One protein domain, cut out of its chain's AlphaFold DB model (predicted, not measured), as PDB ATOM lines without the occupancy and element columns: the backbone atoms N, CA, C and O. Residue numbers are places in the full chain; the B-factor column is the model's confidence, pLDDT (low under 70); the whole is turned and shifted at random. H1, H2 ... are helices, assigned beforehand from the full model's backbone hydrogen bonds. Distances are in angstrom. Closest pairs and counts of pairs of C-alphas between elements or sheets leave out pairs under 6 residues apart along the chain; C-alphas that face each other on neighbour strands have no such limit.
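AT A GLANCE: This is residues 3 to 70 of the 193 residues of the protein "Lant_dehydr_N domain-containing protein" of Acidobacteria bacterium (UniProt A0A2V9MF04). One long helix, H3, makes one part of an elongated shape, with two short helices, H1 and H2, folded back beside its first turns, and a long loop without named elements, residues 41 to 70, running on past its other end. The loop goes out to a tip and folds back on itself, and its residues 55 to 61 stick out free of the rest. The printed part has 68 residues, with three named helices in the order H1, H2, H3 and no named strand; the class is all helix, though under half of the residues, 28 of 68, are in named elements. The whole is extended, with a radius of gyration of the C-alphas of 17.6 A, and the C-alphas span 57 by 18 by 15 A, a length to which H3 and the loop both add.

IN THESE COORDINATES: The printed part begins at Val 3. H1 is residues 6 to 10, with C-alpha 6 at (41.505, 79.715, 71.642). H2 is residues 12 to 17. H3, the longest helix with 17 residues, is residues 24 to 40 and is 24.0 A long from first to last C-alpha; its C-alpha 24 is at (25.547, 81.466, 74.482) and its C-alpha 40 at (40.901, 79.244, 92.781). Residues 41 to 70 follow with no named element; their C-alphas lie 4 to 34 A from the mean of the C-alphas, and C-alpha 58 is at (64.379, 77.690, 110.127).

HOW THE PARTS SIT: H3 touches H2 with its residues 24 to 28 alone. The closest C-alphas of the two are those of Trp 15 and Gly 24, 4.4 A apart. Their lines stand at a steep tilt of 51 degrees, and they run opposite ways. H1 and H3 are close but not clearly touching, with 1 pair of C-alphas within 8 A, those of Leu 8 and Val 27 at 7.1 A. H1 and H2 meet only through their link. In H2 and H3 every O i to N i+4 pair is within hydrogen-bond range; in H1 it is 0 of 1, beside 1 of 2 O i to N i+3 pairs.

THE WHOLE: The outline is a rod, and the two C-alphas farthest apart are those of Ser 21 and Val 58, at 57.2 A. The C-alphas of Val 3 and Cys 70, the first and last printed residues, are 16.7 A apart. The printed part has no cut. The link from H1 to H2 is tight, with 1 residue, and the link from H2 to H3 is short, with 6 residues. The mean pLDDT of the printed part is 89.4, and no printed residue is under 70; H1 has a mean of 81.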
ATOM      1  N   VAL A   3      45.213  82.019  75.039       76.56
ATOM      2  CA  VAL A   3      46.303  81.044  75.290       76.56
ATOM      3  C   VAL A   3      45.813  79.730  75.919       76.56
ATOM      4  O   VAL A   3      46.423  78.686  75.737       76.56
ATOM      5  N   ALA A   4      44.737  79.784  76.701       77.06
ATOM      6  CA  ALA A   4      44.218  78.642  77.447       77.06
ATOM      7  C   ALA A   4      43.085  77.914  76.707       77.06
ATOM      8  O   ALA A   4      42.899  76.717  76.902       77.06
ATOM      9  N   ALA A   5      42.311  78.645  75.904       80.31
ATOM     10  CA  ALA A   5      41.191  78.122  75.139       80.31
ATOM     11  C   ALA A   5      40.915  79.031  73.929       80.31
ATOM     12  O   ALA A   5      40.032  79.888  74.006       80.31
ATOM     13  N   PRO A   6      41.668  78.874  72.828       80.06
ATOM     14  CA  PRO A   6      41.505  79.715  71.642       80.06
ATOM     15  C   PRO A   6      40.126  79.521  70.998       80.06
ATOM     16  O   PRO A   6      39.482  80.491  70.625       80.06
ATOM     17  N   GLU A   7      39.602  78.293  71.005       79.06
ATOM     18  CA  GLU A   7      38.263  77.968  70.490       79.06
ATOM     19  C   GLU A   7      37.141  78.756  71.193       79.06
ATOM     20  O   GLU A   7      36.103  79.020  70.600       79.06
ATOM     21  N   LEU A   8      37.323  79.156  72.459       82.06
ATOM     22  CA  LEU A   8      36.328  79.957  73.185       82.06
ATOM     23  C   LEU A   8      36.291  81.416  72.733       82.06
ATOM     24  O   LEU A   8      35.256  82.059  72.890       82.06
ATOM     25  N   GLU A   9      37.392  81.930  72.186       80.56
ATOM     26  CA  GLU A   9      37.437  83.283  71.634       80.56
ATOM     27  C   GLU A   9      36.564  83.385  70.380       80.56
ATOM     28  O   GLU A   9      35.807  84.339  70.239       80.56
ATOM     29  N   GLU A  10      36.556  82.346  69.541       81.56
ATOM     30  CA  GLU A  10      35.714  82.282  68.337       81.56
ATOM     31  C   GLU A  10      34.210  82.362  68.655       81.56
ATOM     32  O   GLU A  10      33.417  82.855  67.853       81.56
ATOM     33  N   PHE A  11      33.798  81.908  69.843       86.19
ATOM     34  CA  PHE A  11      32.404  81.970  70.294       86.19
ATOM     35  C   PHE A  11      32.097  83.171  71.191       86.19
ATOM     36  O   PHE A  11      30.957  83.312  71.647       86.19
ATOM     37  N   PHE A  12      33.074  84.041  71.446       86.00
ATOM     38  CA  PHE A  12      32.878  85.209  72.294       86.00
ATOM     39  C   PHE A  12      31.879  86.187  71.665       86.00
ATOM     40  O   PHE A  12      30.916  86.588  72.318       86.00
ATOM     41  N   ASP A  13      32.024  86.466  70.368       87.62
ATOM     42  CA  ASP A  13      31.100  87.325  69.617       87.62
ATOM     43  C   ASP A  13      29.667  86.779  69.618       87.62
ATOM     44  O   ASP A  13      28.700  87.534  69.749       87.62
ATOM     45  N   LEU A  14      29.520  85.454  69.507       88.94
ATOM     46  CA  LEU A  14      28.224  84.784  69.592       88.94
ATOM     47  C   LEU A  14      27.590  84.985  70.972       88.94
ATOM     48  O   LEU A  14      26.398  85.273  71.063       88.94
ATOM     49  N   TRP A  15      28.370  84.832  72.042       92.12
ATOM     50  CA  TRP A  15      27.878  85.026  73.403       92.12
ATOM     51  C   TRP A  15      27.463  86.476  73.668       92.12
ATOM     52  O   TRP A  15      26.412  86.691  74.260       92.12
ATOM     53  N   VAL A  16      28.222  87.460  73.173       91.56
ATOM     54  CA  VAL A  16      27.878  88.887  73.315       91.56
ATOM     55  C   VAL A  16      26.568  89.225  72.596       91.56
ATOM     56  O   VAL A  16      25.752  89.976  73.126       91.56
ATOM     57  N   ARG A  17      26.343  88.671  71.397       93.31
ATOM     58  CA  ARG A  17      25.136  88.943  70.597       93.31
ATOM     59  C   ARG A  17      23.905  88.188  71.093       93.31
ATOM     60  O   ARG A  17      22.811  88.744  71.106       93.31
ATOM     61  N   GLU A  18      24.073  86.927  71.481       93.50
ATOM     62  CA  GLU A  18      22.971  86.019  71.819       93.50
ATOM     63  C   GLU A  18      23.233  85.233  73.121       93.50
ATOM     64  O   GLU A  18      23.254  83.991  73.110       93.50
ATOM     65  N   PRO A  19      23.393  85.910  74.275       90.25
ATOM     66  CA  PRO A  19      23.770  85.253  75.529       90.25
ATOM     67  C   PRO A  19      22.718  84.243  76.003       90.25
ATOM     68  O   PRO A  19      23.054  83.171  76.500       90.25
ATOM     69  N   GLY A  20      21.432  84.530  75.765       92.44
ATOM     70  CA  GLY A  20      20.317  83.652  76.133       92.44
ATOM     71  C   GLY A  20      20.145  82.414  75.244       92.44
ATOM     72  O   GLY A  20      19.339  81.542  75.565       92.44
ATOM     73  N   SER A  21      20.876  82.307  74.130       94.50
ATOM     74  CA  SER A  21      20.798  81.132  73.259       94.50
ATOM     75  C   SER A  21      21.400  79.894  73.940       94.50
ATOM     76  O   SER A  21      22.300  79.985  74.775       94.50
ATOM     77  N   LYS A  22      20.989  78.685  73.522       93.44
ATOM     78  CA  LYS A  22      21.595  77.427  74.015       93.44
ATOM     79  C   LYS A  22      23.111  77.351  73.782       93.44
ATOM     80  O   LYS A  22      23.792  76.550  74.424       93.44
ATOM     81  N   ARG A  23      23.641  78.069  72.787       89.62
ATOM     82  CA  ARG A  23      25.088  78.158  72.542       89.62
ATOM     83  C   ARG A  23      25.722  79.218  73.446       89.62
ATOM     84  O   ARG A  23      26.704  78.890  74.099       89.62
ATOM     85  N   GLY A  24      25.115  80.399  73.574       93.25
ATOM     86  CA  GLY A  24      25.547  81.466  74.482       93.25
ATOM     87  C   GLY A  24      25.678  80.998  75.933       93.25
ATOM     88  O   GLY A  24      26.752  81.115  76.511       93.25
ATOM     89  N   GLN A  25      24.662  80.323  76.476       94.38
ATOM     90  CA  GLN A  25      24.703  79.775  77.842       94.38
ATOM     91  C   GLN A  25      25.833  78.749  78.052       94.38
ATOM     92  O   GLN A  25      26.412  78.650  79.134       94.38
ATOM     93  N   ARG A  26      26.180  77.966  77.016       91.69
ATOM     94  CA  ARG A  26      27.305  77.015  77.084       91.69
ATOM     95  C   ARG A  26      28.653  77.729  77.125       91.69
ATOM     96  O   ARG A  26      29.536  77.280  77.858       91.69
ATOM     97  N   VAL A  27      28.796  78.810  76.358       92.69
ATOM     98  CA  VAL A  27      29.983  79.674  76.380       92.69
ATOM     99  C   VAL A  27      30.102  80.346  77.743       92.69
ATOM    100  O   VAL A  27      31.144  80.220  78.375       92.69
ATOM    101  N   GLU A  28      29.024  80.943  78.254       93.31
ATOM    102  CA  GLU A  28      28.986  81.583  79.573       93.31
ATOM    103  C   GLU A  28      29.450  80.640  80.686       93.31
ATOM    104  O   GLU A  28      30.351  80.962  81.461       93.31
ATOM    105  N   LEU A  29      28.907  79.420  80.714       93.38
ATOM    106  CA  LEU A  29      29.307  78.415  81.691       93.38
ATOM    107  C   LEU A  29      30.793  78.038  81.552       93.38
ATOM    108  O   LEU A  29      31.470  77.780  82.549       93.38
ATOM    109  N   ALA A  30      31.327  77.991  80.330       92.31
ATOM    110  CA  ALA A  30      32.745  77.740  80.104       92.31
ATOM    111  C   ALA A  30      33.625  78.901  80.590       92.31
ATOM    112  O   ALA A  30      34.619  78.650  81.275       92.31
ATOM    113  N   LEU A  31      33.234  80.148  80.315       90.94
ATOM    114  CA  LEU A  31      33.903  81.354  80.807       90.94
ATOM    115  C   LEU A  31      33.925  81.386  82.339       90.94
ATOM    116  O   LEU A  31      34.988  81.571  82.933       90.94
ATOM    117  N   ALA A  32      32.787  81.107  82.980       92.62
ATOM    118  CA  ALA A  32      32.679  81.029  84.433       92.62
ATOM    119  C   ALA A  32      33.619  79.963  85.023       92.62
ATOM    120  O   ALA A  32      34.333  80.230  85.990       92.62
ATOM    121  N   ARG A  33      33.706  78.770  84.413       91.88
ATOM    122  CA  ARG A  33      34.662  77.728  84.840       91.88
ATOM    123  C   ARG A  33      36.116  78.184  84.722       91.88
ATOM    124  O   ARG A  33      36.912  77.892  85.614       91.88
ATOM    125  N   TYR A  34      36.473  78.882  83.645       91.00
ATOM    126  CA  TYR A  34      37.825  79.413  83.472       91.00
ATOM    127  C   TYR A  34      38.148  80.508  84.486       91.00
ATOM    128  O   TYR A  34      39.249  80.511  85.034       91.00
ATOM    129  N   PHE A  35      37.189  81.379  84.800       91.00
ATOM    130  CA  PHE A  35      37.339  82.379  85.854       91.00
ATOM    131  C   PHE A  35      37.551  81.743  87.230       91.00
ATOM    132  O   PHE A  35      38.513  82.069  87.922       91.00
ATOM    133  N   LEU A  36      36.729  80.756  87.592       93.00
ATOM    134  CA  LEU A  36      36.904  80.007  88.838       93.00
ATOM    135  C   LEU A  36      38.262  79.291  88.897       93.00
ATOM    136  O   LEU A  36      38.879  79.224  89.957       93.00
ATOM    137  N   ARG A  37      38.765  78.782  87.764       90.31
ATOM    138  CA  ARG A  37      40.112  78.199  87.691       90.31
ATOM    139  C   ARG A  37      41.198  79.248  87.937       90.31
ATOM    140  O   ARG A  37      42.095  78.970  88.722       90.31
ATOM    141  N   MET A  38      41.104  80.414  87.292       90.44
ATOM    142  CA  MET A  38      42.041  81.533  87.469       90.44
ATOM    143  C   MET A  38      42.113  82.007  88.919       90.44
ATOM    144  O   MET A  38      43.195  82.276  89.423       90.44
ATOM    145  N   ALA A  39      40.964  82.093  89.588       91.88
ATOM    146  CA  ALA A  39      40.880  82.620  90.944       91.88
ATOM    147  C   ALA A  39      41.157  81.573  92.038       91.88
ATOM    148  O   ALA A  39      41.479  81.946  93.161       91.88
ATOM    149  N   GLY A  40      40.991  80.278  91.744       90.38
ATOM    150  CA  GLY A  40      40.901  79.244  92.781       90.38
ATOM    151  C   GLY A  40      41.809  78.027  92.624       90.38
ATOM    152  O   GLY A  40      41.768  77.149  93.484       90.38
ATOM    153  N   ARG A  41      42.604  77.903  91.550       90.44
ATOM    154  CA  ARG A  41      43.481  76.733  91.350       90.44
ATOM    155  C   ARG A  41      44.933  77.123  91.109       90.44
ATOM    156  O   ARG A  41      45.249  77.763  90.117       90.44
ATOM    157  N   ALA A  42      45.826  76.586  91.940       88.25
ATOM    158  CA  ALA A  42      47.275  76.752  91.807       88.25
ATOM    159  C   ALA A  42      47.926  75.844  90.738       88.25
ATOM    160  O   ALA A  42      49.132  75.909  90.534       88.25
ATOM    161  N   THR A  43      47.168  74.973  90.057       89.81
ATOM    162  CA  THR A  43      47.721  74.059  89.040       89.81
ATOM    163  C   THR A  43      48.118  74.823  87.766       89.81
ATOM    164  O   THR A  43      47.215  75.345  87.097       89.81
ATOM    165  N   PRO A  44      49.410  74.826  87.371       84.94
ATOM    166  CA  PRO A  44      49.897  75.563  86.204       84.94
ATOM    167  C   PRO A  44      49.123  75.221  84.927       84.94
ATOM    168  O   PRO A  44      49.007  74.055  84.548       84.94
ATOM    169  N   PHE A  45      48.548  76.238  84.279       83.81
ATOM    170  CA  PHE A  45      47.854  76.100  82.998       83.81
ATOM    171  C   PHE A  45      47.751  77.450  82.287       83.81
ATOM    172  O   PHE A  45      47.180  78.398  82.833       83.81
ATOM    173  N   GLY A  46      48.269  77.528  81.058       84.25
ATOM    174  CA  GLY A  46      48.298  78.769  80.285       84.25
ATOM    175  C   GLY A  46      48.953  79.905  81.076       84.25
ATOM    176  O   GLY A  46      50.096  79.788  81.498       84.25
ATOM    177  N   LEU A  47      48.203  80.988  81.294       87.69
ATOM    178  CA  LEU A  47      48.639  82.171  82.052       87.69
ATOM    179  C   LEU A  47      47.894  82.333  83.391       87.69
ATOM    180  O   LEU A  47      47.836  83.432  83.931       87.69
ATOM    181  N   PHE A  48      47.256  81.272  83.899       87.88
ATOM    182  CA  PHE A  48      46.390  81.353  85.086       87.88
ATOM    183  C   PHE A  48      47.114  81.098  86.408       87.88
ATOM    184  O   PHE A  48      46.612  81.469  87.460       87.88
ATOM    185  N   ALA A  49      48.271  80.450  86.352       87.94
ATOM    186  CA  ALA A  49      49.105  80.147  87.503       87.94
ATOM    187  C   ALA A  49      50.568  80.091  87.050       87.94
ATOM    188  O   ALA A  49      50.842  79.851  85.871       87.94
ATOM    189  N   GLY A  50      51.491  80.316  87.981       88.81
ATOM    190  CA  GLY A  50      52.934  80.271  87.746       88.81
ATOM    191  C   GLY A  50      53.634  79.298  88.690       88.81
ATOM    192  O   GLY A  50      53.027  78.784  89.629       88.81
ATOM    193  N   CYS A  51      54.919  79.071  88.437       89.75
ATOM    194  CA  CYS A  51      55.793  78.289  89.305       89.75
ATOM    195  C   CYS A  51      56.857  79.208  89.907       89.75
ATOM    196  O   CYS A  51      57.358  80.104  89.232       89.75
ATOM    197  N   SER A  52      57.216  78.963  91.163       90.62
ATOM    198  CA  SER A  52      58.347  79.601  91.833       90.62
ATOM    199  C   SER A  52      59.088  78.549  92.655       90.62
ATOM    200  O   SER A  52      58.523  77.502  92.982       90.62
ATOM    201  N   VAL A  53      60.356  78.808  92.957       90.75
ATOM    202  CA  VAL A  53      61.208  77.907  93.734       90.75
ATOM    203  C   VAL A  53      61.291  78.430  95.161       90.75
ATOM    204  O   VAL A  53      61.671  79.575  95.389       90.75
ATOM    205  N   GLY A  54      60.932  77.582  96.123       91.94
ATOM    206  CA  GLY A  54      61.144  77.842  97.543       91.94
ATOM    207  C   GLY A  54      62.431  77.190  98.047       91.94
ATOM    208  O   GLY A  54      62.919  76.221  97.466       91.94
ATOM    209  N   THR A  55      62.952  77.693  99.161       93.62
ATOM    210  CA  THR A  55      64.083  77.102  99.887       93.62
ATOM    211  C   THR A  55      63.651  76.698 101.296       93.62
ATOM    212  O   THR A  55      62.715  77.266 101.860       93.62
ATOM    213  N   MET A  56      64.306  75.684 101.869       96.19
ATOM    214  CA  MET A  56      64.058  75.274 103.255       96.19
ATOM    215  C   MET A  56      64.868  76.147 104.218       96.19
ATOM    216  O   MET A  56      66.057  76.368 103.998       96.19
ATOM    217  N   ALA A  57      64.230  76.615 105.291       95.38
ATOM    218  CA  ALA A  57      64.841  77.471 106.304       95.38
ATOM    219  C   ALA A  57      64.229  77.216 107.693       95.38
ATOM    220  O   ALA A  57      63.229  76.511 107.820       95.38
ATOM    221  N   VAL A  58      64.843  77.795 108.728       96.94
ATOM    222  CA  VAL A  58      64.379  77.690 110.127       96.94
ATOM    223  C   VAL A  58      63.039  78.407 110.333       96.94
ATOM    224  O   VAL A  58      62.235  77.992 111.162       96.94
ATOM    225  N   GLU A  59      62.783  79.459 109.555       96.56
ATOM    226  CA  GLU A  59      61.558  80.252 109.622       96.56
ATOM    227  C   GLU A  59      60.737  80.124 108.336       96.56
ATOM    228  O   GLU A  59      61.270  80.133 107.223       96.56
ATOM    229  N   THR A  60      59.414  80.056 108.490       96.19
ATOM    230  CA  THR A  60      58.477  80.022 107.363       96.19
ATOM    231  C   THR A  60      58.290  81.421 106.786       96.19
ATOM    232  O   THR A  60      57.724  82.299 107.438       96.19
ATOM    233  N   ARG A  61      58.682  81.614 105.521       94.12
ATOM    234  CA  ARG A  61      58.450  82.856 104.770       94.12
ATOM    235  C   ARG A  61      57.798  82.566 103.422       94.12
ATOM    236  O   ARG A  61      58.445  82.066 102.511       94.12
ATOM    237  N   LEU A  62      56.521  82.920 103.287       91.81
ATOM    238  CA  LEU A  62      55.740  82.731 102.059       91.81
ATOM    239  C   LEU A  62      55.504  84.080 101.378       91.81
ATOM    240  O   LEU A  62      54.420  84.654 101.458       91.81
ATOM    241  N   VAL A  63      56.551  84.612 100.750       90.81
ATOM    242  CA  VAL A  63      56.486  85.866  99.992       90.81
ATOM    243  C   VAL A  63      56.830  85.557  98.545       90.81
ATOM    244  O   VAL A  63      57.896  85.017  98.268       90.81
ATOM    245  N   ILE A  64      55.918  85.897  97.640       88.25
ATOM    246  CA  ILE A  64      56.127  85.802  96.196       88.25
ATOM    247  C   ILE A  64      56.431  87.210  95.695       88.25
ATOM    248  O   ILE A  64      55.824  88.182  96.150       88.25
ATOM    249  N   GLU A  65      57.390  87.322  94.785       86.50
ATOM    250  CA  GLU A  65      57.702  88.592  94.143       86.50
ATOM    251  C   GLU A  65      56.501  89.119  93.342       86.50
ATOM    252  O   GLU A  65      55.606  88.375  92.935       86.50
ATOM    253  N   GLY A  66      56.459  90.437  93.140       86.56
ATOM    254  CA  GLY A  66      55.392  91.061  92.364       86.56
ATOM    255  C   GLY A  66      55.388  90.593  90.905       86.56
ATOM    256  O   GLY A  66      56.365  90.050  90.400       86.56
ATOM    257  N   GLN A  67      54.301  90.888  90.188       84.94
ATOM    258  CA  GLN A  67      54.115  90.481  88.788       84.94
ATOM    259  C   GLN A  67      55.282  90.874  87.858       84.94
ATOM    260  O   GLN A  67      55.529  90.181  86.877       84.94
ATOM    261  N   ALA A  68      56.011  91.952  88.168       88.19
ATOM    262  CA  ALA A  68      57.177  92.398  87.402       88.19
ATOM    263  C   ALA A  68      58.331  91.375  87.372       88.19
ATOM    264  O   ALA A  68      59.132  91.400  86.444       88.19
ATOM    265  N   ALA A  69      58.405  90.474  88.355       87.56
ATOM    266  CA  ALA A  69      59.385  89.396  88.395       87.56
ATOM    267  C   ALA A  69      58.922  88.122  87.663       87.56
ATOM    268  O   ALA A  69      59.722  87.221  87.410       87.56
ATOM    269  N   CYS A  70      57.638  88.025  87.299       88.12
ATOM    270  CA  CYS A  70      57.114  86.865  86.589       88.12
ATOM    271  C   CYS A  70      57.620  86.843  85.145       88.12
ATOM    272  O   CYS A  70      57.298  87.720  84.342       88.12
TER     273      CYS A  70